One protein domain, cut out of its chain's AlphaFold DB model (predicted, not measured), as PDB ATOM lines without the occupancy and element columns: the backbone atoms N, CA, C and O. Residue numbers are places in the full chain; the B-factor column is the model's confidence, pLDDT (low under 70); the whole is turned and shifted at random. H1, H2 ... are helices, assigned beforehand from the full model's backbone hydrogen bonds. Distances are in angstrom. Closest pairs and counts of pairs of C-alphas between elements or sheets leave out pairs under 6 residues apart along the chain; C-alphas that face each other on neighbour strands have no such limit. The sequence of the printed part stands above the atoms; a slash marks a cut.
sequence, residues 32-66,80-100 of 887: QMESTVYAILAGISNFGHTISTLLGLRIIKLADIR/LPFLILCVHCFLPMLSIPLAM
ATOM      1  N   GLN A  32      53.860  18.509  20.156       83.50
ATOM      2  CA  GLN A  32      54.007  17.089  19.775       83.50
ATOM      3  C   GLN A  32      52.697  16.317  19.510       83.50
ATOM      4  O   GLN A  32      52.771  15.263  18.876       83.50
ATOM      5  N   MET A  33      51.512  16.819  19.893       88.06
ATOM      6  CA  MET A  33      50.212  16.189  19.568       88.06
ATOM      7  C   MET A  33      49.333  17.002  18.603       88.06
ATOM      8  O   MET A  33      48.249  16.556  18.235       88.06
ATOM      9  N   GLU A  34      49.810  18.155  18.128       88.00
ATOM     10  CA  GLU A  34      49.091  19.057  17.210       88.00
ATOM     11  C   GLU A  34      48.369  18.315  16.067       88.00
ATOM     12  O   GLU A  34      47.166  18.470  15.872       88.00
ATOM     13  N   SER A  35      49.083  17.447  15.340       89.75
ATOM     14  CA  SER A  35      48.541  16.761  14.158       89.75
ATOM     15  C   SER A  35      47.428  15.752  14.462       89.75
ATOM     16  O   SER A  35      46.645  15.463  13.560       89.75
ATOM     17  N   THR A  36      47.360  15.183  15.671       92.44
ATOM     18  CA  THR A  36      46.266  14.271  16.047       92.44
ATOM     19  C   THR A  36      45.063  15.043  16.568       92.44
ATOM     20  O   THR A  36      43.938  14.690  16.227       92.44
ATOM     21  N   VAL A  37      45.279  16.131  17.315       90.88
ATOM     22  CA  VAL A  37      44.192  17.004  17.787       90.88
ATOM     23  C   VAL A  37      43.496  17.695  16.610       90.88
ATOM     24  O   VAL A  37      42.272  17.647  16.531       90.88
ATOM     25  N   TYR A  38      44.244  18.226  15.634       89.56
ATOM     26  CA  TYR A  38      43.657  18.778  14.404       89.56
ATOM     27  C   TYR A  38      42.866  17.741  13.592       89.56
ATOM     28  O   TYR A  38      41.799  18.064  13.076       89.56
ATOM     29  N   ALA A  39      43.355  16.501  13.480       93.31
ATOM     30  CA  ALA A  39      42.647  15.447  12.750       93.31
ATOM     31  C   ALA A  39      41.317  15.066  13.427       93.31
ATOM     32  O   ALA A  39      40.314  14.868  12.744       93.31
ATOM     33  N   ILE A  40      41.295  15.015  14.763       93.25
ATOM     34  CA  ILE A  40      40.075  14.782  15.548       93.25
ATOM     35  C   ILE A  40      39.106  15.962  15.396       93.25
ATOM     36  O   ILE A  40      37.926  15.744  15.136       93.25
ATOM     37  N   LEU A  41      39.595  17.202  15.494       90.38
ATOM     38  CA  LEU A  41      38.779  18.411  15.343       90.38
ATOM     39  C   LEU A  41      38.113  18.488  13.960       90.38
ATOM     40  O   LEU A  41      36.910  18.717  13.879       90.38
ATOM     41  N   ALA A  42      38.873  18.255  12.885       90.56
ATOM     42  CA  ALA A  42      38.343  18.243  11.522       90.56
ATOM     43  C   ALA A  42      37.286  17.139  11.331       90.56
ATOM     44  O   ALA A  42      36.233  17.387  10.749       90.56
ATOM     45  N   GLY A  43      37.524  15.944  11.889       94.56
ATOM     46  CA  GLY A  43      36.539  14.859  11.891       94.56
ATOM     47  C   GLY A  43      35.239  15.229  12.613       94.56
ATOM     48  O   GLY A  43      34.159  14.980  12.084       94.56
ATOM     49  N   ILE A  44      35.332  15.871  13.784       93.56
ATOM     50  CA  ILE A  44      34.166  16.341  14.551       93.56
ATOM     51  C   ILE A  44      33.419  17.456  13.804       93.56
ATOM     52  O   ILE A  44      32.191  17.448  13.809       93.56
ATOM     53  N   SER A  45      34.127  18.374  13.138       90.50
ATOM     54  CA  SER A  45      33.511  19.444  12.340       90.50
ATOM     55  C   SER A  45      32.653  18.868  11.207       90.50
ATOM     56  O   SER A  45      31.453  19.129  11.132       90.50
ATOM     57  N   ASN A  46      33.238  17.987  10.389       92.31
ATOM     58  CA  ASN A  46      32.541  17.360   9.264       92.31
ATOM     59  C   ASN A  46      31.352  16.503   9.739       92.31
ATOM     60  O   ASN A  46      30.266  16.584   9.172       92.31
ATOM     61  N   PHE A  47      31.528  15.738  10.821       96.06
ATOM     62  CA  PHE A  47      30.461  14.946  11.442       96.06
ATOM     63  C   PHE A  47      29.319  15.820  11.985       96.06
ATOM     64  O   PHE A  47      28.148  15.493  11.798       96.06
ATOM     65  N   GLY A  48      29.645  16.963  12.597       93.19
ATOM     66  CA  GLY A  48      28.669  17.954  13.051       93.19
ATOM     67  C   GLY A  48      27.844  18.537  11.902       93.19
ATOM     68  O   GLY A  48      26.624  18.644  12.030       93.19
ATOM     69  N   HIS A  49      28.473  18.825  10.758       91.38
ATOM     70  CA  HIS A  49      27.760  19.234   9.546       91.38
ATOM     71  C   HIS A  49      26.792  18.144   9.055       91.38
ATOM     72  O   HIS A  49      25.608  18.437   8.892       91.38
ATOM     73  N   THR A  50      27.231  16.887   8.912       95.81
ATOM     74  CA  THR A  50      26.347  15.780   8.491       95.81
ATOM     75  C   THR A  50      25.163  15.585   9.446       95.81
ATOM     76  O   THR A  50      24.024  15.463   8.992       95.81
ATOM     77  N   ILE A  51      25.394  15.625  10.766       96.75
ATOM     78  CA  ILE A  51      24.313  15.568  11.764       96.75
ATOM     79  C   ILE A  51      23.354  16.748  11.598       96.75
ATOM     80  O   ILE A  51      22.146  16.544  11.679       96.75
ATOM     81  N   SER A  52      23.852  17.966  11.363       93.44
ATOM     82  CA  SER A  52      22.988  19.147  11.243       93.44
ATOM     83  C   SER A  52      22.002  19.038  10.073       93.44
ATOM     84  O   SER A  52      20.826  19.359  10.247       93.44
ATOM     85  N   THR A  53      22.428  18.481   8.933       94.06
ATOM     86  CA  THR A  53      21.557  18.217   7.778       94.06
ATOM     87  C   THR A  53      20.508  17.150   8.094       94.06
ATOM     88  O   THR A  53      19.314  17.379   7.895       94.06
ATOM     89  N   LEU A  54      20.923  16.003   8.649       96.00
ATOM     90  CA  LEU A  54      20.012  14.906   9.012       96.00
ATOM     91  C   LEU A  54      18.988  15.334  10.076       96.00
ATOM     92  O   LEU A  54      17.804  14.998   9.988       96.00
ATOM     93  N   LEU A  55      19.423  16.117  11.066       95.31
ATOM     94  CA  LEU A  55      18.560  16.664  12.106       95.31
ATOM     95  C   LEU A  55      17.598  17.714  11.537       95.31
ATOM     96  O   LEU A  55      16.423  17.697  11.893       95.31
ATOM     97  N   GLY A  56      18.051  18.571  10.615       92.94
ATOM     98  CA  GLY A  56      17.198  19.511   9.885       92.94
ATOM     99  C   GLY A  56      16.069  18.799   9.139       92.94
ATOM    100  O   GLY A  56      14.896  19.096   9.372       92.94
ATOM    101  N   LEU A  57      16.400  17.779   8.339       93.25
ATOM    102  CA  LEU A  57      15.419  16.927   7.654       93.25
ATOM    103  C   LEU A  57      14.440  16.263   8.638       93.25
ATOM    104  O   LEU A  57      13.240  16.190   8.366       93.25
ATOM    105  N   ARG A  58      14.919  15.807   9.804       94.50
ATOM    106  CA  ARG A  58      14.055  15.200  10.827       94.50
ATOM    107  C   ARG A  58      13.129  16.219  11.498       94.50
ATOM    108  O   ARG A  58      11.973  15.881  11.732       94.50
ATOM    109  N   ILE A  59      13.588  17.441  11.770       94.31
ATOM    110  CA  ILE A  59      12.761  18.518  12.343       94.31
ATOM    111  C   ILE A  59      11.700  18.978  11.331       94.31
ATOM    112  O   ILE A  59      10.546  19.143  11.713       94.31
ATOM    113  N   ILE A  60      12.045  19.102  10.044       92.94
ATOM    114  CA  ILE A  60      11.090  19.426   8.966       92.94
ATOM    115  C   ILE A  60       9.989  18.355   8.880       92.94
ATOM    116  O   ILE A  60       8.806  18.694   8.907       92.94
ATOM    117  N   LYS A  61      10.361  17.063   8.887       92.06
ATOM    118  CA  LYS A  61       9.401  15.940   8.915       92.06
ATOM    119  C   LYS A  61       8.544  15.908  10.194       92.06
ATOM    120  O   LYS A  61       7.394  15.490  10.132       92.06
ATOM    121  N   LEU A  62       9.063  16.356  11.341       93.38
ATOM    122  CA  LEU A  62       8.305  16.465  12.601       93.38
ATOM    123  C   LEU A  62       7.381  17.697  12.665       93.38
ATOM    124  O   LEU A  62       6.466  17.719  13.483       93.38
ATOM    125  N   ALA A  63       7.603  18.703  11.819       92.56
ATOM    126  CA  ALA A  63       6.770  19.901  11.719       92.56
ATOM    127  C   ALA A  63       5.619  19.773  10.693       92.56
ATOM    128  O   ALA A  63       4.931  20.763  10.450       92.56
ATOM    129  N   ASP A  64       5.433  18.589  10.089       90.81
ATOM    130  CA  ASP A  64       4.497  18.288   8.983       90.81
ATOM    131  C   ASP A  64       4.531  19.334   7.848       90.81
ATOM    132  O   ASP A  64       3.507  19.717   7.289       90.81
ATOM    133  N   ILE A  65       5.729  19.837   7.517       88.69
ATOM    134  CA  ILE A  65       5.919  20.758   6.390       88.69
ATOM    135  C   ILE A  65       5.955  19.926   5.108       88.69
ATOM    136  O   ILE A  65       6.958  19.276   4.797       88.69
ATOM    137  N   ARG A  66       4.852  19.947   4.360       84.50
ATOM    138  CA  ARG A  66       4.692  19.177   3.122       84.50
ATOM    139  C   ARG A  66       5.232  19.966   1.937       84.50
ATOM    140  O   ARG A  66       4.536  20.783   1.343       84.50
ATOM    141  N   LEU A  80       6.689  26.656   9.194       93.25
ATOM    142  CA  LEU A  80       8.037  27.039   8.758       93.25
ATOM    143  C   LEU A  80       8.578  28.299   9.471       93.25
ATOM    144  O   LEU A  80       9.721  28.251   9.929       93.25
ATOM    145  N   PRO A  81       7.803  29.386   9.686       94.06
ATOM    146  CA  PRO A  81       8.274  30.537  10.463       94.06
ATOM    147  C   PRO A  81       8.614  30.188  11.918       94.06
ATOM    148  O   PRO A  81       9.568  30.730  12.474       94.06
ATOM    149  N   PHE A  82       7.870  29.261  12.534       94.06
ATOM    150  CA  PHE A  82       8.143  28.800  13.897       94.06
ATOM    151  C   PHE A  82       9.400  27.923  13.956       94.06
ATOM    152  O   PHE A  82      10.214  28.088  14.863       94.06
ATOM    153  N   LEU A  83       9.606  27.046  12.965       93.62
ATOM    154  CA  LEU A  83      10.825  26.243  12.822       93.62
ATOM    155  C   LEU A  83      12.058  27.143  12.653       93.62
ATOM    156  O   LEU A  83      13.035  26.976  13.384       93.62
ATOM    157  N   ILE A  84      11.993  28.140  11.762       93.06
ATOM    158  CA  ILE A  84      13.073  29.115  11.551       93.06
ATOM    159  C   ILE A  84      13.363  29.893  12.840       93.06
ATOM    160  O   ILE A  84      14.519  29.969  13.251       93.06
ATOM    161  N   LEU A  85      12.339  30.415  13.525       94.69
ATOM    162  CA  LEU A  85      12.516  31.120  14.798       94.69
ATOM    163  C   LEU A  85      13.145  30.210  15.869       94.69
ATOM    164  O   LEU A  85      14.050  30.632  16.588       94.69
ATOM    165  N   CYS A  86      12.712  28.950  15.950       93.00
ATOM    166  CA  CYS A  86      13.254  27.958  16.874       93.00
ATOM    167  C   CYS A  86      14.755  27.718  16.622       93.00
ATOM    168  O   CYS A  86      15.582  27.919  17.513       93.00
ATOM    169  N   VAL A  87      15.127  27.366  15.388       92.56
ATOM    170  CA  VAL A  87      16.508  27.007  15.031       92.56
ATOM    171  C   VAL A  87      17.439  28.226  15.031       92.56
ATOM    172  O   VAL A  87      18.523  28.161  15.608       92.56
ATOM    173  N   HIS A  88      17.035  29.356  14.446       90.88
ATOM    174  CA  HIS A  88      17.920  30.517  14.286       90.88
ATOM    175  C   HIS A  88      17.979  31.446  15.506       90.88
ATOM    176  O   HIS A  88      18.931  32.217  15.609       90.88
ATOM    177  N   CYS A  89      17.028  31.383  16.449       93.19
ATOM    178  CA  CYS A  89      17.116  32.157  17.694       93.19
ATOM    179  C   CYS A  89      17.521  31.302  18.898       93.19
ATOM    180  O   CYS A  89      18.468  31.662  19.595       93.19
ATOM    181  N   PHE A  90      16.857  30.168  19.156       93.12
ATOM    182  CA  PHE A  90      17.080  29.418  20.400       93.12
ATOM    183  C   PHE A  90      18.366  28.590  20.363       93.12
ATOM    184  O   PHE A  90      19.063  28.530  21.372       93.12
ATOM    185  N   LEU A  91      18.733  28.006  19.217       91.12
ATOM    186  CA  LEU A  91      19.963  27.214  19.096       91.12
ATOM    187  C   LEU A  91      21.246  28.045  19.348       91.12
ATOM    188  O   LEU A  91      22.067  27.612  20.162       91.12
ATOM    189  N   PRO A  92      21.429  29.256  18.773       90.06
ATOM    190  CA  PRO A  92      22.546  30.125  19.148       90.06
ATOM    191  C   PRO A  92      22.376  30.787  20.525       90.06
ATOM    192  O   PRO A  92      23.381  31.052  21.179       90.06
ATOM    193  N   MET A  93      21.154  31.006  21.034       93.31
ATOM    194  CA  MET A  93      21.004  31.415  22.442       93.31
ATOM    195  C   MET A  93      21.419  30.317  23.425       93.31
ATOM    196  O   MET A  93      21.874  30.645  24.515       93.31
ATOM    197  N   LEU A  94      21.290  29.039  23.056       93.19
ATOM    198  CA  LEU A  94      21.688  27.889  23.868       93.19
ATOM    199  C   LEU A  94      23.202  27.618  23.803       93.19
ATOM    200  O   LEU A  94      23.774  27.125  24.776       93.19
ATOM    201  N   SER A  95      23.876  27.984  22.707       91.50
ATOM    202  CA  SER A  95      25.332  27.819  22.588       91.50
ATOM    203  C   SER A  95      26.123  28.741  23.529       91.50
ATOM    204  O   SER A  95      27.188  28.350  23.999       91.50
ATOM    205  N   ILE A  96      25.586  29.915  23.882       91.75
ATOM    206  CA  ILE A  96      26.201  30.869  24.827       91.75
ATOM    207  C   ILE A  96      26.317  30.299  26.261       91.75
ATOM    208  O   ILE A  96      27.436  30.239  26.776       91.75
ATOM    209  N   PRO A  97      25.237  29.847  26.938       92.06
ATOM    210  CA  PRO A  97      25.345  29.221  28.251       92.06
ATOM    211  C   PRO A  97      26.068  27.872  28.179       92.06
ATOM    212  O   PRO A  97      26.818  27.563  29.100       92.06
ATOM    213  N   LEU A  98      25.935  27.103  27.086       90.25
ATOM    214  CA  LEU A  98      26.764  25.910  26.883       90.25
ATOM    215  C   LEU A  98      28.253  26.264  26.886       90.25
ATOM    216  O   LEU A  98      29.002  25.629  27.616       90.25
ATOM    217  N   ALA A  99      28.687  27.300  26.165       88.38
ATOM    218  CA  ALA A  99      30.077  27.752  26.186       88.38
ATOM    219  C   ALA A  99      30.526  28.174  27.597       88.38
ATOM    220  O   ALA A  99      31.608  27.788  28.026       88.38
ATOM    221  N   MET A 100      29.684  28.886  28.353       90.06
ATOM    222  CA  MET A 100      29.983  29.287  29.739       90.06
ATOM    223  C   MET A 100      30.070  28.106  30.725       90.06
ATOM    224  O   MET A 100      30.699  28.240  31.771       90.06
TER     225      MET A 100
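Overview. This is residues 32 to 66 and 80 to 100 of the 887 residues of the protein "Folate biopterin transporter subfamily protein" of Cystoisospora suis (UniProt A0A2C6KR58). Two long helices make a narrow V, open at one side: the last turns of H1 come near the first turns of H2, and from there the two arms spread, with residues 32 to 55 and 88 to 100 standing free. The printed part has 56 residues with two named helices, H1 then H2, and no named strand; its class is all helix. It is flat and only just extended, close to loose, with a radius of gyration of the C-alphas of 15.5 A and spans of 51 by 26 by 11 A.

Along the chain. H1, residues 34 to 62, begins at C-alpha 34 (49.091, 19.057, 17.210) and is 41.1 A long. H2, residues 80 to 100, is 30.4 A long and ends at C-alpha 100 (29.983, 29.287, 29.739).

Arrangement. H1 and H2 are close but not clearly touching; their closest C-alphas, of Ile 60 and Leu 83, are 7.8 A apart. They run opposite ways at a shallow tilt of 32 degrees. Every O i to N i+4 pair is within hydrogen-bond range in H1, and 13 of 17 in H2.

Size, cuts and confidence. The C-alphas farthest apart, of Gln 32 and Arg 66, are 52.1 A apart. Residues 67 to 79 are not printed; C-alphas 66 and 80 are 10.2 A apart across this cut. No printed residue is under pLDDT 70.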